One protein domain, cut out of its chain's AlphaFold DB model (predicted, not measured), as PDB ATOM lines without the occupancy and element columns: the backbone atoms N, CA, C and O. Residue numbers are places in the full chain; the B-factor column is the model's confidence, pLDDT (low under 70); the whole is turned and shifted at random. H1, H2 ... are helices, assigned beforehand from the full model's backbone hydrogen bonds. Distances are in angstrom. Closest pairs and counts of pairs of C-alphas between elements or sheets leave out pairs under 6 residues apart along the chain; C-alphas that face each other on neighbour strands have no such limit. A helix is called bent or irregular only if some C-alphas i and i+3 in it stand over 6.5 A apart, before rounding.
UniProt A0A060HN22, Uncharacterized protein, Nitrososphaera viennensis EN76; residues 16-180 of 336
ATOM      1  N   GLU A  16     121.304 112.631 124.937       44.47
ATOM      2  CA  GLU A  16     122.303 113.691 124.768       44.47
ATOM      3  C   GLU A  16     123.659 113.348 125.411       44.47
ATOM      4  O   GLU A  16     124.712 113.667 124.855       44.47
ATOM      5  N   ASP A  17     123.666 112.629 126.540       46.03
ATOM      6  CA  ASP A  17     124.910 112.232 127.204       46.03
ATOM      7  C   ASP A  17     125.615 111.092 126.459       46.03
ATOM      8  O   ASP A  17     126.840 111.134 126.306       46.03
ATOM      9  N   SER A  18     124.858 110.139 125.900       50.66
ATOM     10  CA  SER A  18     125.401 109.060 125.061       50.66
ATOM     11  C   SER A  18     125.993 109.573 123.746       50.66
ATOM     12  O   SER A  18     127.077 109.139 123.357       50.66
ATOM     13  N   ALA A  19     125.349 110.554 123.098       55.38
ATOM     14  CA  ALA A  19     125.885 111.187 121.891       55.38
ATOM     15  C   ALA A  19     127.209 111.922 122.179       55.38
ATOM     16  O   ALA A  19     128.150 111.872 121.387       55.38
ATOM     17  N   SER A  20     127.322 112.548 123.356       77.19
ATOM     18  CA  SER A  20     128.548 113.241 123.763       77.19
ATOM     19  C   SER A  20     129.713 112.296 124.091       77.19
ATOM     20  O   SER A  20     130.849 112.605 123.737       77.19
ATOM     21  N   LEU A  21     129.458 111.135 124.715       84.06
ATOM     22  CA  LEU A  21     130.503 110.138 124.994       84.06
ATOM     23  C   LEU A  21     131.005 109.469 123.712       84.06
ATOM     24  O   LEU A  21     132.206 109.238 123.585       84.06
ATOM     25  N   GLY A  22     130.106 109.208 122.756       86.62
ATOM     26  CA  GLY A  22     130.464 108.700 121.431       86.62
ATOM     27  C   GLY A  22     131.408 109.646 120.684       86.62
ATOM     28  O   GLY A  22     132.419 109.205 120.149       86.62
ATOM     29  N   ASN A  23     131.152 110.956 120.734       89.81
ATOM     30  CA  ASN A  23     132.036 111.952 120.116       89.81
ATOM     31  C   ASN A  23     133.428 111.988 120.767       89.81
ATOM     32  O   ASN A  23     134.439 112.060 120.069       89.81
ATOM     33  N   VAL A  24     133.490 111.913 122.102       91.50
ATOM     34  CA  VAL A  24     134.766 111.869 122.835       91.50
ATOM     35  C   VAL A  24     135.524 110.571 122.542       91.50
ATOM     36  O   VAL A  24     136.740 110.607 122.356       91.50
ATOM     37  N   LEU A  25     134.818 109.443 122.434       93.69
ATOM     38  CA  LEU A  25     135.395 108.160 122.038       93.69
ATOM     39  C   LEU A  25     136.000 108.225 120.632       93.69
ATOM     40  O   LEU A  25     137.170 107.884 120.469       93.69
ATOM     41  N   SER A  26     135.244 108.700 119.640       92.62
ATOM     42  CA  SER A  26     135.738 108.838 118.264       92.62
ATOM     43  C   SER A  26     136.967 109.742 118.209       92.62
ATOM     44  O   SER A  26     137.996 109.345 117.671       92.62
ATOM     45  N   SER A  27     136.915 110.901 118.876       91.25
ATOM     46  CA  SER A  27     138.071 111.799 118.956       91.25
ATOM     47  C   SER A  27     139.285 111.132 119.607       91.25
ATOM     48  O   SER A  27     140.408 111.398 119.187       91.25
ATOM     49  N   SER A  28     139.082 110.288 120.620       92.12
ATOM     50  CA  SER A  28     140.163 109.561 121.294       92.12
ATOM     51  C   SER A  28     140.817 108.537 120.363       92.12
ATOM     52  O   SER A  28     142.038 108.515 120.237       92.12
ATOM     53  N   LEU A  29     140.006 107.728 119.673       92.25
ATOM     54  CA  LEU A  29     140.469 106.728 118.707       92.25
ATOM     55  C   LEU A  29     141.246 107.367 117.551       92.25
ATOM     56  O   LEU A  29     142.275 106.837 117.139       92.25
ATOM     57  N   ASP A  30     140.782 108.518 117.065       91.62
ATOM     58  CA  ASP A  30     141.419 109.232 115.958       91.62
ATOM     59  C   ASP A  30     142.738 109.891 116.389       91.62
ATOM     60  O   ASP A  30     143.727 109.822 115.659       91.62
ATOM     61  N   MET A  31     142.806 110.464 117.600       89.62
ATOM     62  CA  MET A  31     144.064 110.997 118.150       89.62
ATOM     63  C   MET A  31     145.115 109.903 118.366       89.62
ATOM     64  O   MET A  31     146.299 110.156 118.159       89.62
ATOM     65  N   LEU A  32     144.681 108.699 118.747       91.44
ATOM     66  CA  LEU A  32     145.540 107.525 118.915       91.44
ATOM     67  C   LEU A  32     145.798 106.770 117.604       91.44
ATOM     68  O   LEU A  32     146.537 105.792 117.615       91.44
ATOM     69  N   LYS A  33     145.192 107.204 116.489       92.44
ATOM     70  CA  LYS A  33     145.291 106.566 115.165       92.44
ATOM     71  C   LYS A  33     144.957 105.067 115.182       92.44
ATOM     72  O   LYS A  33     145.549 104.276 114.455       92.44
ATOM     73  N   ILE A  34     143.988 104.665 116.003       90.75
ATOM     74  CA  ILE A  34     143.533 103.274 116.068       90.75
ATOM     75  C   ILE A  34     142.570 103.039 114.906       90.75
ATOM     76  O   ILE A  34     141.429 103.487 114.952       90.75
ATOM     77  N   GLU A  35     143.009 102.360 113.850       90.38
ATOM     78  CA  GLU A  35     142.186 102.081 112.657       90.38
ATOM     79  C   GLU A  35     141.515 100.699 112.686       90.38
ATOM     80  O   GLU A  35     140.595 100.440 111.912       90.38
ATOM     81  N   ASP A  36     141.926  99.828 113.611       93.69
ATOM     82  CA  ASP A  36     141.387  98.475 113.753       93.69
ATOM     83  C   ASP A  36     139.878  98.494 114.062       93.69
ATOM     84  O   ASP A  36     139.426  99.003 115.096       93.69
ATOM     85  N   ALA A  37     139.090  97.921 113.149       92.94
ATOM     86  CA  ALA A  37     137.635  97.924 113.221       92.94
ATOM     87  C   ALA A  37     137.088  97.126 114.417       92.94
ATOM     88  O   ALA A  37     136.074  97.523 114.997       92.94
ATOM     89  N   GLU A  38     137.756  96.042 114.822       94.12
ATOM     90  CA  GLU A  38     137.338  95.232 115.967       94.12
ATOM     91  C   GLU A  38     137.617  95.961 117.283       94.12
ATOM     92  O   GLU A  38     136.763  95.971 118.173       94.12
ATOM     93  N   ILE A  39     138.757  96.654 117.401       94.56
ATOM     94  CA  ILE A  39     139.038  97.511 118.564       94.56
ATOM     95  C   ILE A  39     138.004  98.636 118.657       94.56
ATOM     96  O   ILE A  39     137.427  98.849 119.725       94.56
ATOM     97  N   ARG A  40     137.714  99.324 117.543       94.50
ATOM     98  CA  ARG A  40     136.699 100.392 117.512       94.50
ATOM     99  C   ARG A  40     135.326  99.876 117.937       94.50
ATOM    100  O   ARG A  40     134.674 100.496 118.777       94.50
ATOM    101  N   LYS A  41     134.904  98.726 117.406       94.38
ATOM    102  CA  LYS A  41     133.626  98.089 117.744       94.38
ATOM    103  C   LYS A  41     133.529  97.750 119.234       94.38
ATOM    104  O   LYS A  41     132.542  98.122 119.867       94.38
ATOM    105  N   LYS A  42     134.554  97.112 119.811       94.75
ATOM    106  CA  LYS A  42     134.580  96.788 121.249       94.75
ATOM    107  C   LYS A  42     134.602  98.037 122.127       94.75
ATOM    108  O   LYS A  42     133.910  98.081 123.137       94.75
ATOM    109  N   ALA A  43     135.340  99.077 121.740       94.06
ATOM    110  CA  ALA A  43     135.375 100.327 122.495       94.06
ATOM    111  C   ALA A  43     133.996 101.015 122.526       94.06
ATOM    112  O   ALA A  43     133.591 101.534 123.567       94.06
ATOM    113  N   VAL A  44     133.249 100.972 121.414       94.00
ATOM    114  CA  VAL A  44     131.857 101.451 121.352       94.00
ATOM    115  C   VAL A  44     130.950 100.632 122.273       94.00
ATOM    116  O   VAL A  44     130.170 101.217 123.024       94.00
ATOM    117  N   GLU A  45     131.075  99.303 122.268       92.56
ATOM    118  CA  GLU A  45     130.326  98.421 123.173       92.56
ATOM    119  C   GLU A  45     130.624  98.736 124.648       92.56
ATOM    120  O   GLU A  45     129.707  98.904 125.453       92.56
ATOM    121  N   PHE A  46     131.901  98.893 125.001       92.75
ATOM    122  CA  PHE A  46     132.325  99.247 126.354       92.75
ATOM    123  C   PHE A  46     131.777 100.599 126.792       92.75
ATOM    124  O   PHE A  46     131.219 100.685 127.883       92.75
ATOM    125  N   VAL A  47     131.853 101.631 125.945       90.19
ATOM    126  CA  VAL A  47     131.251 102.945 126.224       90.19
ATOM    127  C   VAL A  47     129.736 102.850 126.415       90.19
ATOM    128  O   VAL A  47     129.211 103.484 127.330       90.19
ATOM    129  N   GLY A  48     129.040 102.039 125.612       86.81
ATOM    130  CA  GLY A  48     127.599 101.804 125.755       86.81
ATOM    131  C   GLY A  48     127.202 101.222 127.117       86.81
ATOM    132  O   GLY A  48     126.106 101.488 127.602       86.81
ATOM    133  N   ASN A  49     128.120 100.498 127.761       87.31
ATOM    134  CA  ASN A  49     127.932  99.892 129.078       87.31
ATOM    135  C   ASN A  49     128.479 100.749 130.240       87.31
ATOM    136  O   ASN A  49     128.400 100.338 131.402       87.31
ATOM    137  N   VAL A  50     129.031 101.943 129.978       85.62
ATOM    138  CA  VAL A  50     129.515 102.843 131.038       85.62
ATOM    139  C   VAL A  50     128.334 103.484 131.770       85.62
ATOM    140  O   VAL A  50     127.486 104.147 131.178       85.62
ATOM    141  N   SER A  51     128.308 103.352 133.099       82.94
ATOM    142  CA  SER A  51     127.245 103.943 133.918       82.94
ATOM    143  C   SER A  51     127.379 105.463 134.068       82.94
ATOM    144  O   SER A  51     128.484 106.007 134.112       82.94
ATOM    145  N   LEU A  52     126.260 106.162 134.278       80.62
ATOM    146  CA  LEU A  52     126.284 107.603 134.559       80.62
ATOM    147  C   LEU A  52     127.089 107.939 135.828       80.62
ATOM    148  O   LEU A  52     127.768 108.958 135.878       80.62
ATOM    149  N   ALA A  53     127.064 107.066 136.843       78.19
ATOM    150  CA  ALA A  53     127.865 107.238 138.057       78.19
ATOM    151  C   ALA A  53     129.370 107.224 137.752       78.19
ATOM    152  O   ALA A  53     130.120 108.033 138.288       78.19
ATOM    153  N   THR A  54     129.788 106.348 136.841       81.62
ATOM    154  CA  THR A  54     131.160 106.238 136.349       81.62
ATOM    155  C   THR A  54     131.586 107.508 135.604       81.62
ATOM    156  O   THR A  54     132.631 108.086 135.898       81.62
ATOM    157  N   VAL A  55     130.732 108.007 134.704       84.12
ATOM    158  CA  VAL A  55     130.966 109.277 133.997       84.12
ATOM    159  C   VAL A  55     131.032 110.457 134.969       84.12
ATOM    160  O   VAL A  55     131.866 111.338 134.796       84.12
ATOM    161  N   ASN A  56     130.198 110.476 136.007       81.19
ATOM    162  CA  ASN A  56     130.213 111.537 137.013       81.19
ATOM    163  C   ASN A  56     131.451 111.482 137.917       81.19
ATOM    164  O   ASN A  56     131.914 112.527 138.367       81.19
ATOM    165  N   ALA A  57     131.984 110.287 138.186       79.69
ATOM    166  CA  ALA A  57     133.138 110.105 139.060       79.69
ATOM    167  C   ALA A  57     134.424 110.661 138.438       79.69
ATOM    168  O   ALA A  57     135.144 111.416 139.091       79.69
ATOM    169  N   TYR A  58     134.697 110.323 137.175       81.62
ATOM    170  CA  TYR A  58     135.965 110.692 136.542       81.62
ATOM    171  C   TYR A  58     135.853 111.388 135.184       81.62
ATOM    172  O   TYR A  58     136.851 111.816 134.613       81.62
ATOM    173  N   GLY A  59     134.642 111.627 134.694       87.44
ATOM    174  CA  GLY A  59     134.398 112.424 133.498       87.44
ATOM    175  C   GLY A  59     134.376 111.619 132.201       87.44
ATOM    176  O   GLY A  59     134.871 110.495 132.102       87.44
ATOM    177  N   LYS A  60     133.794 112.244 131.169       90.69
ATOM    178  CA  LYS A  60     133.583 111.647 129.841       90.69
ATOM    179  C   LYS A  60     134.905 111.245 129.173       90.69
ATOM    180  O   LYS A  60     134.981 110.166 128.606       90.69
ATOM    181  N   TRP A  61     135.951 112.069 129.296       93.00
ATOM    182  CA  TRP A  61     137.261 111.795 128.688       93.00
ATOM    183  C   TRP A  61     137.921 110.533 129.241       93.00
ATOM    184  O   TRP A  61     138.253 109.631 128.478       93.00
ATOM    185  N   ILE A  62     138.056 110.437 130.568       93.19
ATOM    186  CA  ILE A  62     138.660 109.269 131.222       93.19
ATOM    187  C   ILE A  62     137.816 108.013 130.951       93.19
ATOM    188  O   ILE A  62     138.378 106.957 130.681       93.19
ATOM    189  N   ALA A  63     136.481 108.122 130.919       92.88
ATOM    190  CA  ALA A  63     135.600 107.009 130.548       92.88
ATOM    191  C   ALA A  63     135.845 106.490 129.131       92.88
ATOM    192  O   ALA A  63     135.990 105.282 128.941       92.88
ATOM    193  N   SER A  64     135.916 107.392 128.155       94.44
ATOM    194  CA  SER A  64     136.179 107.032 126.765       94.44
ATOM    195  C   SER A  64     137.579 106.439 126.590       94.44
ATOM    196  O   SER A  64     137.716 105.387 125.976       94.44
ATOM    197  N   ILE A  65     138.610 107.055 127.174       95.44
ATOM    198  CA  ILE A  65     139.996 106.573 127.072       95.44
ATOM    199  C   ILE A  65     140.185 105.224 127.779       95.44
ATOM    200  O   ILE A  65     140.874 104.356 127.245       95.44
ATOM    201  N   LYS A  66     139.519 104.991 128.919       95.12
ATOM    202  CA  LYS A  66     139.480 103.671 129.571       95.12
ATOM    203  C   LYS A  66     138.875 102.613 128.653       95.12
ATOM    204  O   LYS A  66     139.446 101.540 128.508       95.12
ATOM    205  N   ALA A  67     137.741 102.913 128.021       94.88
ATOM    206  CA  ALA A  67     137.096 101.981 127.102       94.88
ATOM    207  C   ALA A  67     137.991 101.639 125.900       94.88
ATOM    208  O   ALA A  67     138.019 100.486 125.479       94.88
ATOM    209  N   VAL A  68     138.765 102.602 125.386       95.94
ATOM    210  CA  VAL A  68     139.785 102.337 124.357       95.94
ATOM    211  C   VAL A  68     140.891 101.428 124.898       95.94
ATOM    212  O   VAL A  68     141.211 100.435 124.250       95.94
ATOM    213  N   ALA A  69     141.443 101.723 126.082       96.00
ATOM    214  CA  ALA A  69     142.477 100.894 126.706       96.00
ATOM    215  C   ALA A  69     142.013  99.442 126.875       96.00
ATOM    216  O   ALA A  69     142.680  98.525 126.402       96.00
ATOM    217  N   ASP A  70     140.839  99.248 127.479       95.12
ATOM    218  CA  ASP A  70     140.276  97.922 127.709       95.12
ATOM    219  C   ASP A  70     139.998  97.202 126.381       95.12
ATOM    220  O   ASP A  70     140.281  96.010 126.272       95.12
ATOM    221  N   ALA A  71     139.509  97.910 125.350       95.75
ATOM    222  CA  ALA A  71     139.270  97.347 124.017       95.75
ATOM    223  C   ALA A  71     140.565  96.874 123.339       95.75
ATOM    224  O   ALA A  71     140.583  95.804 122.727       95.75
ATOM    225  N   CYS A  72     141.656  97.632 123.473       94.94
ATOM    226  CA  CYS A  72     142.975  97.223 123.000       94.94
ATOM    227  C   CYS A  72     143.465  95.971 123.738       94.94
ATOM    228  O   CYS A  72     143.880  95.009 123.088       94.94
ATOM    229  N   THR A  73     143.354  95.939 125.070       94.00
ATOM    230  CA  THR A  73     143.784  94.799 125.891       94.00
ATOM    231  C   THR A  73     143.060  93.512 125.492       94.00
ATOM    232  O   THR A  73     143.709  92.502 125.219       94.00
ATOM    233  N   VAL A  74     141.726  93.531 125.378       93.69
ATOM    234  CA  VAL A  74     140.932  92.332 125.021       93.69
ATOM    235  C   VAL A  74     141.072  91.915 123.558       93.69
ATOM    236  O   VAL A  74     140.648  90.825 123.177       93.69
ATOM    237  N   SER A  75     141.601  92.792 122.708       93.19
ATOM    238  CA  SER A  75     141.936  92.482 121.317       93.19
ATOM    239  C   SER A  75     143.402  92.077 121.147       93.19
ATOM    240  O   SER A  75     143.823  91.807 120.029       93.19
ATOM    241  N   GLY A  76     144.181  92.014 122.235       92.31
ATOM    242  CA  GLY A  76     145.599  91.657 122.183       92.31
ATOM    243  C   GLY A  76     146.470  92.712 121.495       92.31
ATOM    244  O   GLY A  76     147.567  92.398 121.037       92.31
ATOM    245  N   HIS A  77     145.996  93.956 121.407       94.12
ATOM    246  CA  HIS A  77     146.735  95.046 120.786       94.12
ATOM    247  C   HIS A  77     147.792  95.587 121.754       94.12
ATOM    248  O   HIS A  77     147.475  96.259 122.736       94.12
ATOM    249  N   ALA A  78     149.058  95.285 121.468       91.94
ATOM    250  CA  ALA A  78     150.198  95.828 122.192       91.94
ATOM    251  C   ALA A  78     150.733  97.068 121.469       91.94
ATOM    252  O   ALA A  78     151.172  96.984 120.325       91.94
ATOM    253  N   PHE A  79     150.748  98.198 122.170       91.31
ATOM    254  CA  PHE A  79     151.307  99.448 121.665       91.31
ATOM    255  C   PHE A  79     152.832  99.347 121.515       91.31
ATOM    256  O   PHE A  79     153.513  98.692 122.313       91.31
ATOM    257  N   SER A  80     153.407 100.042 120.539       89.31
ATOM    258  CA  SER A  80     154.832 100.377 120.555       89.31
ATOM    259  C   SER A  80     155.138 101.395 121.662       89.31
ATOM    260  O   SER A  80     154.247 102.032 122.224       89.31
ATOM    261  N   GLN A  81     156.420 101.571 121.989       86.88
ATOM    262  CA  GLN A  81     156.842 102.535 123.011       86.88
ATOM    263  C   GLN A  81     156.408 103.971 122.672       86.88
ATOM    264  O   GLN A  81     155.935 104.683 123.551       86.88
ATOM    265  N   SER A  82     156.531 104.384 121.406       84.69
ATOM    266  CA  SER A  82     156.101 105.711 120.955       84.69
ATOM    267  C   SER A  82     154.587 105.875 121.023       84.69
ATOM    268  O   SER A  82     154.118 106.873 121.560       84.69
ATOM    269  N   GLU A  83     153.822 104.879 120.567       89.06
ATOM    270  CA  GLU A  83     152.357 104.952 120.623       89.06
ATOM    271  C   GLU A  83     151.850 104.955 122.073       89.06
ATOM    272  O   GLU A  83     150.837 105.579 122.369       89.06
ATOM    273  N   LEU A  84     152.567 104.320 123.007       92.19
ATOM    274  CA  LEU A  84     152.228 104.369 124.428       92.19
ATOM    275  C   LEU A  84     152.515 105.745 125.061       92.19
ATOM    276  O   LEU A  84     151.764 106.195 125.928       92.19
ATOM    277  N   CYS A  85     153.563 106.446 124.620       85.88
ATOM    278  CA  CYS A  85     153.814 107.839 125.008       85.88
ATOM    279  C   CYS A  85     152.754 108.793 124.429       85.88
ATOM    280  O   CYS A  85     152.288 109.702 125.125       85.88
ATOM    281  N   ASP A  86     152.328 108.559 123.186       84.44
ATOM    282  CA  ASP A  86     151.191 109.267 122.591       84.44
ATOM    283  C   ASP A  86     149.914 108.980 123.392       84.44
ATOM    284  O   ASP A  86     149.175 109.905 123.732       84.44
ATOM    285  N   PHE A  87     149.707 107.726 123.801       93.75
ATOM    286  CA  PHE A  87     148.595 107.329 124.658       93.75
ATOM    287  C   PHE A  87     148.593 108.072 125.995       93.75
ATOM    288  O   PHE A  87     147.564 108.628 126.380       93.75
ATOM    289  N   LEU A  88     149.738 108.155 126.679       91.62
ATOM    290  CA  LEU A  88     149.892 108.948 127.904       91.62
ATOM    291  C   LEU A  88     149.511 110.417 127.685       91.62
ATOM    292  O   LEU A  88     148.782 110.998 128.492       91.62
ATOM    293  N   THR A  89     149.953 111.002 126.574       87.06
ATOM    294  CA  THR A  89     149.666 112.398 126.224       87.06
ATOM    295  C   THR A  89     148.174 112.622 125.975       87.06
ATOM    296  O   THR A  89     147.583 113.570 126.497       87.06
ATOM    297  N   VAL A  90     147.537 111.733 125.209       88.50
ATOM    298  CA  VAL A  90     146.098 111.797 124.926       88.50
ATOM    299  C   VAL A  90     145.287 111.566 126.202       88.50
ATOM    300  O   VAL A  90     144.334 112.301 126.453       88.50
ATOM    301  N   ALA A  91     145.675 110.620 127.059       91.56
ATOM    302  CA  ALA A  91     145.016 110.406 128.343       91.56
ATOM    303  C   ALA A  91     145.070 111.680 129.209       91.56
ATOM    304  O   ALA A  91     144.031 112.151 129.675       91.56
ATOM    305  N   ALA A  92     146.249 112.298 129.333       88.81
ATOM    306  CA  ALA A  92     146.469 113.520 130.108       88.81
ATOM    307  C   ALA A  92     145.727 114.760 129.561       88.81
ATOM    308  O   ALA A  92     145.447 115.694 130.314       88.81
ATOM    309  N   LYS A  93     145.354 114.784 128.272       84.38
ATOM    310  CA  LYS A  93     144.645 115.917 127.646       84.38
ATOM    311  C   LYS A  93     143.303 116.246 128.310       84.38
ATOM    312  O   LYS A  93     142.882 117.400 128.283       84.38
ATOM    313  N   GLY A  94     142.623 115.253 128.882       79.94
ATOM    314  CA  GLY A  94     141.320 115.444 129.523       79.94
ATOM    315  C   GLY A  94     141.363 115.993 130.943       79.94
ATOM    316  O   GLY A  94     140.298 116.196 131.525       79.94
ATOM    317  N   MET A  95     142.554 116.199 131.512       83.06
ATOM    318  CA  MET A  95     142.696 116.700 132.877       83.06
ATOM    319  C   MET A  95     142.279 118.168 132.990       83.06
ATOM    320  O   MET A  95     142.454 118.961 132.061       83.06
ATOM    321  N   ASP A  96     141.783 118.559 134.165       78.19
ATOM    322  CA  ASP A  96     141.492 119.962 134.458       78.19
ATOM    323  C   ASP A  96     142.769 120.813 134.350       78.19
ATOM    324  O   ASP A  96     143.803 120.488 134.939       78.19
ATOM    325  N   SER A  97     142.707 121.934 133.627       71.00
ATOM    326  CA  SER A  97     143.879 122.774 133.338       71.00
ATOM    327  C   SER A  97     144.547 123.356 134.587       71.00
ATOM    328  O   SER A  97     145.760 123.573 134.587       71.00
ATOM    329  N   LYS A  98     143.801 123.556 135.685       72.62
ATOM    330  CA  LYS A  98     144.364 124.002 136.970       72.62
ATOM    331  C   LYS A  98     145.146 122.888 137.662       72.62
ATOM    332  O   LYS A  98     146.059 123.179 138.432       72.62
ATOM    333  N   ARG A  99     144.791 121.624 137.407       69.88
ATOM    334  CA  ARG A  99     145.477 120.444 137.952       69.88
ATOM    335  C   ARG A  99     146.649 120.013 137.078       69.88
ATOM    336  O   ARG A  99     147.727 119.749 137.611       69.88
ATOM    337  N   ALA A 100     146.466 120.029 135.759       65.81
ATOM    338  CA  ALA A 100     147.453 119.611 134.769       65.81
ATOM    339  C   ALA A 100     148.792 120.352 134.897       65.81
ATOM    340  O   ALA A 100     149.843 119.754 134.717       65.81
ATOM    341  N   GLY A 101     148.768 121.635 135.273       65.88
ATOM    342  CA  GLY A 101     149.979 122.442 135.454       65.88
ATOM    343  C   GLY A 101     150.691 122.270 136.799       65.88
ATOM    344  O   GLY A 101     151.702 122.932 137.039       65.88
ATOM    345  N   THR A 102     150.179 121.444 137.719       74.12
ATOM    346  CA  THR A 102     150.824 121.294 139.029       74.12
ATOM    347  C   THR A 102     152.116 120.488 138.925       74.12
ATOM    348  O   THR A 102     152.201 119.497 138.204       74.12
ATOM    349  N   LYS A 103     153.127 120.871 139.717       72.81
ATOM    350  CA  LYS A 103     154.421 120.172 139.758       72.81
ATOM    351  C   LYS A 103     154.265 118.666 139.994       72.81
ATOM    352  O   LYS A 103     154.956 117.885 139.365       72.81
ATOM    353  N   ALA A 104     153.349 118.261 140.871       69.00
ATOM    354  CA  ALA A 104     153.150 116.850 141.189       69.00
ATOM    355  C   ALA A 104     152.593 116.045 140.001       69.00
ATOM    356  O   ALA A 104     153.020 114.916 139.785       69.00
ATOM    357  N   VAL A 105     151.682 116.636 139.218       76.06
ATOM    358  CA  VAL A 105     151.146 116.014 138.000       76.06
ATOM    359  C   VAL A 105     152.218 115.914 136.921       76.06
ATOM    360  O   VAL A 105     152.375 114.853 136.323       76.06
ATOM    361  N   ASN A 106     153.009 116.970 136.733       76.50
ATOM    362  CA  ASN A 106     154.138 116.952 135.803       76.50
ATOM    363  C   ASN A 106     155.201 115.919 136.201       76.50
ATOM    364  O   ASN A 106     155.609 115.130 135.358       76.50
ATOM    365  N   ASP A 107     155.606 115.879 137.474       77.75
ATOM    366  CA  ASP A 107     156.601 114.925 137.980       77.75
ATOM    367  C   ASP A 107     156.116 113.475 137.800       77.75
ATOM    368  O   ASP A 107     156.874 112.626 137.338       77.75
ATOM    369  N   ALA A 108     154.847 113.189 138.116       79.31
ATOM    370  CA  ALA A 108     154.263 111.859 137.946       79.31
ATOM    371  C   ALA A 108     154.141 111.461 136.466       79.31
ATOM    372  O   ALA A 108     154.480 110.341 136.096       79.31
ATOM    373  N   THR A 109     153.702 112.382 135.605       81.94
ATOM    374  CA  THR A 109     153.586 112.136 134.159       81.94
ATOM    375  C   THR A 109     154.964 111.896 133.544       81.94
ATOM    376  O   THR A 109     155.145 110.961 132.767       81.94
ATOM    377  N   PHE A 110     155.961 112.692 133.943       79.00
ATOM    378  CA  PHE A 110     157.348 112.524 133.520       79.00
ATOM    379  C   PHE A 110     157.943 111.206 134.022       79.00
ATOM    380  O   PHE A 110     158.622 110.522 133.265       79.00
ATOM    381  N   TYR A 111     157.650 110.803 135.259       84.00
ATOM    382  CA  TYR A 111     158.063 109.504 135.787       84.00
ATOM    383  C   TYR A 111     157.528 108.338 134.943       84.00
ATOM    384  O   TYR A 111     158.295 107.457 134.565       84.00
ATOM    385  N   ILE A 112     156.235 108.351 134.603       87.06
ATOM    386  CA  ILE A 112     155.621 107.314 133.757       87.06
ATOM    387  C   ILE A 112     156.257 107.323 132.367       87.06
ATOM    388  O   ILE A 112     156.586 106.265 131.840       87.06
ATOM    389  N   TYR A 113     156.467 108.507 131.788       82.75
ATOM    390  CA  TYR A 113     157.160 108.650 130.511       82.75
ATOM    391  C   TYR A 113     158.561 108.023 130.559       82.75
ATOM    392  O   TYR A 113     158.899 107.213 129.699       82.75
ATOM    393  N   MET A 114     159.355 108.327 131.589       77.94
ATOM    394  CA  MET A 114     160.690 107.748 131.769       77.94
ATOM    395  C   MET A 114     160.642 106.223 131.941       77.94
ATOM    396  O   MET A 114     161.414 105.522 131.292       77.94
ATOM    397  N   ASP A 115     159.705 105.687 132.732       84.94
ATOM    398  CA  ASP A 115     159.539 104.233 132.883       84.94
ATOM    399  C   ASP A 115     159.166 103.562 131.553       84.94
ATOM    400  O   ASP A 115     159.716 102.512 131.207       84.94
ATOM    401  N   ILE A 116     158.294 104.188 130.754       83.31
ATOM    402  CA  ILE A 116     157.970 103.707 129.408       83.31
ATOM    403  C   ILE A 116     159.236 103.682 128.543       83.31
ATOM    404  O   ILE A 116     159.522 102.670 127.898       83.31
ATOM    405  N   MET A 117     160.026 104.758 128.549       78.69
ATOM    406  CA  MET A 117     161.241 104.867 127.738       78.69
ATOM    407  C   MET A 117     162.325 103.850 128.135       78.69
ATOM    408  O   MET A 117     162.978 103.275 127.263       78.69
ATOM    409  N   GLU A 118     162.495 103.574 129.428       85.00
ATOM    410  CA  GLU A 118     163.595 102.744 129.940       85.00
ATOM    411  C   GLU A 118     163.243 101.253 130.092       85.00
ATOM    412  O   GLU A 118     164.111 100.378 129.918       85.00
ATOM    413  N   ASN A 119     161.980 100.952 130.416       86.31
ATOM    414  CA  ASN A 119     161.562  99.633 130.897       86.31
ATOM    415  C   ASN A 119     160.501  98.953 130.024       86.31
ATOM    416  O   ASN A 119     160.478  97.721 129.983       86.31
ATOM    417  N   TYR A 120     159.676  99.695 129.270       89.19
ATOM    418  CA  TYR A 120     158.570  99.101 128.500       89.19
ATOM    419  C   TYR A 120     159.027  98.000 127.541       89.19
ATOM    420  O   TYR A 120     158.422  96.934 127.482       89.19
ATOM    421  N   GLN A 121     160.135  98.204 126.821       88.81
ATOM    422  CA  GLN A 121     160.613  97.209 125.855       88.81
ATOM    423  C   GLN A 121     160.979  95.867 126.498       88.81
ATOM    424  O   GLN A 121     160.766  94.825 125.877       88.81
ATOM    425  N   LYS A 122     161.448  95.898 127.751       92.00
ATOM    426  CA  LYS A 122     161.839  94.727 128.548       92.00
ATOM    427  C   LYS A 122     160.651  94.067 129.261       92.00
ATOM    428  O   LYS A 122     160.811  92.985 129.819       92.00
ATOM    429  N   ALA A 123     159.481  94.709 129.274       91.69
ATOM    430  CA  ALA A 123     158.283  94.175 129.909       91.69
ATOM    431  C   ALA A 123     157.771  92.917 129.189       91.69
ATOM    432  O   ALA A 123     157.933  92.760 127.974       91.69
ATOM    433  N   SER A 124     157.106  92.032 129.938       93.56
ATOM    434  CA  SER A 124     156.463  90.847 129.369       93.56
ATOM    435  C   SER A 124     155.346  91.238 128.395       93.56
ATOM    436  O   SER A 124     154.717  92.286 128.550       93.56
ATOM    437  N   ALA A 125     155.061  90.380 127.411       92.31
ATOM    438  CA  ALA A 125     153.974  90.607 126.454       92.31
ATOM    439  C   ALA A 125     152.630  90.849 127.163       92.31
ATOM    440  O   ALA A 125     151.899  91.762 126.794       92.31
ATOM    441  N   GLN A 126     152.362  90.100 128.237       91.19
ATOM    442  CA  GLN A 126     151.158  90.282 129.042       91.19
ATOM    443  C   GLN A 126     151.117  91.669 129.692       91.19
ATOM    444  O   GLN A 126     150.106  92.349 129.602       91.19
ATOM    445  N   LEU A 127     152.212  92.126 130.308       92.56
ATOM    446  CA  LEU A 127     152.245  93.448 130.928       92.56
ATOM    447  C   LEU A 127     152.074  94.568 129.889       92.56
ATOM    448  O   LEU A 127     151.352  95.530 130.148       92.56
ATOM    449  N   LYS A 128     152.665  94.426 128.694       94.69
ATOM    450  CA  LYS A 128     152.527  95.399 127.594       94.69
ATOM    451  C   LYS A 128     151.065  95.668 127.218       94.69
ATOM    452  O   LYS A 128     150.711  96.821 126.992       94.69
ATOM    453  N   LEU A 129     150.210  94.643 127.236       94.56
ATOM    454  CA  LEU A 129     148.774  94.780 126.949       94.56
ATOM    455  C   LEU A 129     148.009  95.612 127.990       94.56
ATOM    456  O   LEU A 129     146.952  96.152 127.675       94.56
ATOM    457  N   HIS A 130     148.525  95.716 129.216       94.19
ATOM    458  CA  HIS A 130     147.847  96.372 130.341       94.19
ATOM    459  C   HIS A 130     148.376  97.774 130.657       94.19
ATOM    460  O   HIS A 130     147.711  98.534 131.358       94.19
ATOM    461  N   PHE A 131     149.530  98.161 130.108       94.69
ATOM    462  CA  PHE A 131     150.086  99.508 130.275       94.69
ATOM    463  C   PHE A 131     149.092 100.642 129.958       94.69
ATOM    464  O   PHE A 131     149.017 101.570 130.765       94.69
ATOM    465  N   PRO A 132     148.301 100.596 128.863       95.31
ATOM    466  CA  PRO A 132     147.317 101.637 128.572       95.31
ATOM    467  C   PRO A 132     146.334 101.844 129.725       95.31
ATOM    468  O   PRO A 132     146.132 102.972 130.160       95.31
ATOM    469  N   ARG A 133     145.792 100.759 130.292       94.19
ATOM    470  CA  ARG A 133     144.853 100.813 131.421       94.19
ATOM    471  C   ARG A 133     145.502 101.395 132.677       94.19
ATOM    472  O   ARG A 133     144.924 102.287 133.291       94.19
ATOM    473  N   ILE A 134     146.722 100.957 133.004       95.25
ATOM    474  CA  ILE A 134     147.496 101.497 134.134       95.25
ATOM    475  C   ILE A 134     147.697 103.013 133.970       95.25
ATOM    476  O   ILE A 134     147.557 103.768 134.931       95.25
ATOM    477  N   ILE A 135     147.991 103.474 132.750       95.69
ATOM    478  CA  ILE A 135     148.110 104.903 132.441       95.69
ATOM    479  C   ILE A 135     146.785 105.626 132.697       95.69
ATOM    480  O   ILE A 135     146.793 106.664 133.357       95.69
ATOM    481  N   VAL A 136     145.651 105.092 132.225       95.44
ATOM    482  CA  VAL A 136     144.339 105.723 132.456       95.44
ATOM    483  C   VAL A 136     144.033 105.844 133.946       95.44
ATOM    484  O   VAL A 136     143.584 106.905 134.384       95.44
ATOM    485  N   ASP A 137     144.316 104.804 134.730       93.88
ATOM    486  CA  ASP A 137     144.135 104.833 136.182       93.88
ATOM    487  C   ASP A 137     144.964 105.935 136.831       93.88
ATOM    488  O   ASP A 137     144.434 106.735 137.602       93.88
ATOM    489  N   VAL A 138     146.250 106.030 136.489       93.56
ATOM    490  CA  VAL A 138     147.117 107.064 137.055       93.56
ATOM    491  C   VAL A 138     146.658 108.463 136.652       93.56
ATOM    492  O   VAL A 138     146.616 109.351 137.503       93.56
ATOM    493  N   ILE A 139     146.254 108.673 135.399       92.38
ATOM    494  CA  ILE A 139     145.702 109.962 134.962       92.38
ATOM    495  C   ILE A 139     144.401 110.289 135.708       92.38
ATOM    496  O   ILE A 139     144.216 111.427 136.143       92.38
ATOM    497  N   SER A 140     143.528 109.304 135.928       92.31
ATOM    498  CA  SER A 140     142.316 109.479 136.735       92.31
ATOM    499  C   SER A 140     142.649 109.886 138.170       92.31
ATOM    500  O   SER A 140     142.058 110.825 138.704       92.31
ATOM    501  N   ILE A 141     143.658 109.261 138.778       90.19
ATOM    502  CA  ILE A 141     144.130 109.618 140.119       90.19
ATOM    503  C   ILE A 141     144.679 111.050 140.138       90.19
ATOM    504  O   ILE A 141     144.365 111.822 141.044       90.19
ATOM    505  N   LEU A 142     145.473 111.432 139.139       87.38
ATOM    506  CA  LEU A 142     146.048 112.775 139.033       87.38
ATOM    507  C   LEU A 142     144.974 113.859 138.899       87.38
ATOM    508  O   LEU A 142     145.063 114.908 139.543       87.38
ATOM    509  N   ASP A 143     143.940 113.599 138.104       87.81
ATOM    510  CA  ASP A 143     142.876 114.566 137.854       87.81
ATOM    511  C   ASP A 143     141.817 114.581 138.964       87.81
ATOM    512  O   ASP A 143     141.410 115.642 139.438       87.81
ATOM    513  N   LYS A 144     141.385 113.410 139.432       85.38
ATOM    514  CA  LYS A 144     140.193 113.242 140.282       85.38
ATOM    515  C   LYS A 144     140.494 112.701 141.676       85.38
ATOM    516  O   LYS A 144     139.644 112.810 142.555       85.38
ATOM    517  N   GLY A 145     141.702 112.193 141.915       84.00
ATOM    518  CA  GLY A 145     142.099 111.579 143.188       84.00
ATOM    519  C   GLY A 145     141.571 110.157 143.385       84.00
ATOM    520  O   GLY A 145     141.681 109.621 144.485       84.00
ATOM    521  N   VAL A 146     140.986 109.559 142.345       86.69
ATOM    522  CA  VAL A 146     140.445 108.194 142.342       86.69
ATOM    523  C   VAL A 146     140.874 107.471 141.067       86.69
ATOM    524  O   VAL A 146     140.957 108.095 140.007       86.69
ATOM    525  N   ASP A 147     141.148 106.173 141.158       90.19
ATOM    526  CA  ASP A 147     141.393 105.327 139.986       90.19
ATOM    527  C   ASP A 147     140.094 105.061 139.195       90.19
ATOM    528  O   ASP A 147     139.005 105.510 139.577       90.19
ATOM    529  N   THR A 148     140.175 104.310 138.091       89.31
ATOM    530  CA  THR A 148     138.972 103.997 137.303       89.31
ATOM    531  C   THR A 148     138.080 102.902 137.902       89.31
ATOM    532  O   THR A 148     137.026 102.587 137.342       89.31
ATOM    533  N   ARG A 149     138.452 102.357 139.064       84.19
ATOM    534  CA  ARG A 149     137.649 101.430 139.879       84.19
ATOM    535  C   ARG A 149     136.936 102.146 141.030       84.19
ATOM    536  O   ARG A 149     136.034 101.574 141.638       84.19
ATOM    537  N   GLY A 150     137.284 103.408 141.282       82.62
ATOM    538  CA  GLY A 150     136.740 104.241 142.350       82.62
ATOM    539  C   GLY A 150     137.553 104.207 143.646       82.62
ATOM    540  O   GLY A 150     137.096 104.748 144.652       82.62
ATOM    541  N   GLU A 151     138.741 103.602 143.648       84.75
ATOM    542  CA  GLU A 151     139.646 103.610 144.794       84.75
ATOM    543  C   GLU A 151     140.355 104.959 144.897       84.75
ATOM    544  O   GLU A 151     140.994 105.433 143.957       84.75
ATOM    545  N   ALA A 152     140.251 105.598 146.063       81.25
ATOM    546  CA  ALA A 152     140.912 106.870 146.313       81.25
ATOM    547  C   ALA A 152     142.417 106.671 146.510       81.25
ATOM    548  O   ALA A 152     142.855 105.948 147.406       81.25
ATOM    549  N   VAL A 153     143.214 107.377 145.711       79.44
ATOM    550  CA  VAL A 153     144.675 107.329 145.775       79.44
ATOM    551  C   VAL A 153     145.204 108.753 145.854       79.44
ATOM    552  O   VAL A 153     144.879 109.622 145.050       79.44
ATOM    553  N   GLY A 154     146.037 109.025 146.857       73.50
ATOM    554  CA  GLY A 154     146.714 110.315 146.954       73.50
ATOM    555  C   GLY A 154     147.784 110.458 145.868       73.50
ATOM    556  O   GLY A 154     148.452 109.486 145.528       73.50
ATOM    557  N   VAL A 155     148.043 111.684 145.405       65.75
ATOM    558  CA  VAL A 155     149.005 111.994 144.319       65.75
ATOM    559  C   VAL A 155     150.432 111.453 144.567       65.75
ATOM    560  O   VAL A 155     151.205 111.238 143.646       65.75
ATOM    561  N   TYR A 156     150.791 111.168 145.814       60.72
ATOM    562  CA  TYR A 156     152.089 110.595 146.201       60.72
ATOM    563  C   TYR A 156     152.126 109.086 146.301       60.72
ATOM    564  O   TYR A 156     153.198 108.495 146.364       60.72
ATOM    565  N   GLY A 157     150.949 108.478 146.380       72.69
ATOM    566  CA  GLY A 157     150.806 107.046 146.236       72.69
ATOM    567  C   GLY A 157     150.950 106.617 144.785       72.69
ATOM    568  O   GLY A 157     151.010 105.423 144.566       72.69
ATOM    569  N   ILE A 158     151.026 107.547 143.823       79.94
ATOM    570  CA  ILE A 158     151.003 107.242 142.389       79.94
ATOM    571  C   ILE A 158     152.166 106.366 141.966       79.94
ATOM    572  O   ILE A 158     151.933 105.392 141.270       79.94
ATOM    573  N   GLU A 159     153.392 106.667 142.391       79.06
ATOM    574  CA  GLU A 159     154.538 105.825 142.035       79.06
ATOM    575  C   GLU A 159     154.341 104.396 142.549       79.06
ATOM    576  O   GLU A 159     154.474 103.432 141.800       79.06
ATOM    577  N   ARG A 160     153.944 104.256 143.819       83.12
ATOM    578  CA  ARG A 160     153.669 102.950 144.418       83.12
ATOM    579  C   ARG A 160     152.516 102.238 143.708       83.12
ATOM    580  O   ARG A 160     152.683 101.089 143.331       83.12
ATOM    581  N   TYR A 161     151.395 102.926 143.505       88.81
ATOM    582  CA  TYR A 161     150.213 102.427 142.805       88.81
ATOM    583  C   TYR A 161     150.592 101.940 141.406       88.81
ATOM    584  O   TYR A 161     150.302 100.815 141.035       88.81
ATOM    585  N   TYR A 162     151.332 102.753 140.656       90.06
ATOM    586  CA  TYR A 162     151.804 102.418 139.322       90.06
ATOM    587  C   TYR A 162     152.666 101.147 139.315       90.06
ATOM    588  O   TYR A 162     152.467 100.270 138.476       90.06
ATOM    589  N   GLN A 163     153.602 101.010 140.258       87.38
ATOM    590  CA  GLN A 163     154.454  99.821 140.352       87.38
ATOM    591  C   GLN A 163     153.681  98.575 140.818       87.38
ATOM    592  O   GLN A 163     153.875  97.500 140.253       87.38
ATOM    593  N   GLU A 164     152.787  98.709 141.802       89.38
ATOM    594  CA  GLU A 164     151.918  97.624 142.283       89.38
ATOM    595  C   GLU A 164     150.995  97.125 141.161       89.38
ATOM    596  O   GLU A 164     150.900  95.920 140.921       89.38
ATOM    597  N   HIS A 165     150.412  98.039 140.385       88.81
ATOM    598  CA  HIS A 165     149.518  97.696 139.280       88.81
ATOM    599  C   HIS A 165     150.223  97.096 138.080       88.81
ATOM    600  O   HIS A 165     149.634  96.265 137.396       88.81
ATOM    601  N   LYS A 166     151.498  97.414 137.837       90.69
ATOM    602  CA  LYS A 166     152.286  96.650 136.858       90.69
ATOM    603  C   LYS A 166     152.419  95.173 137.254       90.69
ATOM    604  O   LYS A 166     152.548  94.327 136.373       90.69
ATOM    605  N   ALA A 167     152.369  94.845 138.546       86.88
ATOM    606  CA  ALA A 167     152.403  93.458 139.005       86.88
ATOM    607  C   ALA A 167     151.019  92.784 138.967       86.88
ATOM    608  O   ALA A 167     150.937  91.604 138.626       86.88
ATOM    609  N   SER A 168     149.940  93.505 139.295       86.50
ATOM    610  CA  SER A 168     148.595  92.924 139.413       86.50
ATOM    611  C   SER A 168     147.734  93.010 138.150       86.50
ATOM    612  O   SER A 168     146.932  92.109 137.927       86.50
ATOM    613  N   ALA A 169     147.895  94.032 137.301       83.44
ATOM    614  CA  ALA A 169     147.045  94.244 136.124       83.44
ATOM    615  C   ALA A 169     146.994  93.046 135.153       83.44
ATOM    616  O   ALA A 169     145.906  92.732 134.678       83.44
ATOM    617  N   PRO A 170     148.093  92.296 134.913       84.94
ATOM    618  CA  PRO A 170     148.051  91.052 134.140       84.94
ATOM    619  C   PRO A 170     147.030  90.004 134.601       84.94
ATOM    620  O   PRO A 170     146.675  89.140 133.799       84.94
ATOM    621  N   LEU A 171     146.613  90.054 135.871       83.06
ATOM    622  CA  LEU A 171     145.678  89.124 136.508       83.06
ATOM    623  C   LEU A 171     144.220  89.610 136.444       83.06
ATOM    624  O   LEU A 171     143.316  88.861 136.813       83.06
ATOM    625  N   GLU A 172     143.982  90.852 136.020       81.56
ATOM    626  CA  GLU A 172     142.645  91.441 135.953       81.56
ATOM    627  C   GLU A 172     141.959  91.133 134.616       81.56
ATOM    628  O   GLU A 172     142.581  91.182 133.555       81.56
ATOM    629  N   ASP A 173     140.649  90.875 134.669       82.12
ATOM    630  CA  ASP A 173     139.792  90.809 133.484       82.12
ATOM    631  C   ASP A 173     139.237  92.211 133.159       82.12
ATOM    632  O   ASP A 173     138.445  92.759 133.941       82.12
ATOM    633  N   PRO A 174     139.598  92.809 132.007       80.06
ATOM    634  CA  PRO A 174     139.075  94.109 131.605       80.06
ATOM    635  C   PRO A 174     137.550  94.135 131.454       80.06
ATOM    636  O   PRO A 174     136.906  95.139 131.785       80.06
ATOM    637  N   VAL A 175     136.960  93.020 131.013       81.56
ATOM    638  CA  VAL A 175     135.539  92.915 130.659       81.56
ATOM    639  C   VAL A 175     134.652  92.850 131.906       81.56
ATOM    640  O   VAL A 175     133.529  93.358 131.895       81.56
ATOM    641  N   ALA A 176     135.169  92.328 133.023       80.56
ATOM    642  CA  ALA A 176     134.447  92.245 134.293       80.56
ATOM    643  C   ALA A 176     133.891  93.604 134.762       80.56
ATOM    644  O   ALA A 176     132.793  93.665 135.324       80.56
ATOM    645  N   SER A 177     134.596  94.703 134.462       76.81
ATOM    646  CA  SER A 177     134.152  96.065 134.807       76.81
ATOM    647  C   SER A 177     132.905  96.534 134.040       76.81
ATOM    648  O   SER A 177     132.212  97.440 134.502       76.81
ATOM    649  N   TYR A 178     132.577  95.874 132.925       77.25
ATOM    650  CA  TYR A 178     131.416  96.155 132.076       77.25
ATOM    651  C   TYR A 178     130.290  95.119 132.247       77.25
ATOM    652  O   TYR A 178     129.121  95.449 132.061       77.25
ATOM    653  N   ILE A 179     130.612  93.881 132.654       67.31
ATOM    654  CA  ILE A 179     129.637  92.783 132.813       67.31
ATOM    655  C   ILE A 179     128.846  92.863 134.124       67.31
ATOM    656  O   ILE A 179     127.696  92.426 134.155       67.31
ATOM    657  N   ALA A 180     129.409  93.432 135.198       55.12
ATOM    658  CA  ALA A 180     128.852  93.391 136.560       55.12
ATOM    659  C   ALA A 180     127.427  93.978 136.742       55.12
ATOM    660  O   ALA A 180     126.928  94.046 137.870       55.12
TER     661      ALA A 180
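What this domain is: This is residues 16 to 180 of the 336 residues of an uncharacterized protein of Nitrososphaera viennensis EN76 (UniProt A0A060HN22). Six helices make an up-and-down bundle in two halves, H1, H2 and H3 in one and H4, H6 and H7 in the other, with H3 and H7 side by side in the middle. H8 packs slantwise on H7, and from it the last residues run back to the tiny H9, near H2. The 165 printed residues hold nine named helices, H1 to H9 in order, and no named strand; the class is all helix. The whole is compact and rounded, with a radius of gyration of the C-alphas of 14.5 A and spans of 37 by 35 by 29 A.

Where its parts are: H1, residues 16 to 31, is 22.9 A long from first to last C-alpha and begins at C-alpha 16, (122.303, 113.691, 124.768). H2 is residues 37 to 48. H3, residues 52 to 74, is 23.2 A long, with a kink of 108 degrees near residue 59. H4 is residues 81 to 92 and H5 residues 97 to 100. H6, residues 103 to 122, is 28.8 A long. H7, residues 125 to 144, is 29.9 A long and ends at C-alpha 144, (140.193, 113.242, 140.282). H8, residues 158 to 171, is 19.8 A long. H9, residues 176 to 179, ends at C-alpha 179, (129.637, 92.783, 132.813). H3, H6 and H7 are irregular, and H8 only just: C-alphas 57 and 60 are 9.4 A apart, 118 and 121 7.5 A, 129 and 132 7.2 A, 167 and 170 7.0 A.

How they stand to each other: H1 and H2 form a hairpin, closest at the C-alphas of Leu 21 and Val 47, 7.3 A. H3 touches H1 with residues 60 to 68 alone, closest at Leu 25 and Ser 64, C-alphas 4.9 A apart. H2 and H3 form a hairpin at a shallow tilt of 24 degrees, the C-alphas of Ala 43 and Ala 71 5.1 A apart. H7, the hub, touches five helices. It touches H3 at a shallow tilt of 14 degrees, opposite ways, closest at the C-alphas of Thr 73 and Leu 129, 5.1 A. H4 touches H6, closest at the C-alphas of Cys 85 and Tyr 113, 6.5 A. H7 and H8 form a hairpin at a steep tilt of 40 degrees, closest at the C-alphas of Leu 127 and Pro 170, 5.8 A. H5 only just touches H7, with 3 pairs of C-alphas within 8 A. H9 is close to H2 but not clearly touching, the C-alphas of Phe 46 and Tyr 178 6.6 A apart. Every O i to N i+4 pair is within hydrogen-bond range in H1, H2 and H4, against 16 of 19 in H3, 14 of 16 in H6, 13 of 16 in H7 and 8 of 10 in H8; H5 and H9 are too short for such a pair.

The domain as a whole: The two C-alphas farthest apart, those of Glu 16 and Lys 122, are 44.0 A apart. The printed part has no cut, and the link from H7 to H8, residues 145 to 157, is long. The mean pLDDT of the printed part is 85.6; residues 16 to 19, 99 to 101, 104, 155 to 156 and 179 to 180 are under 70.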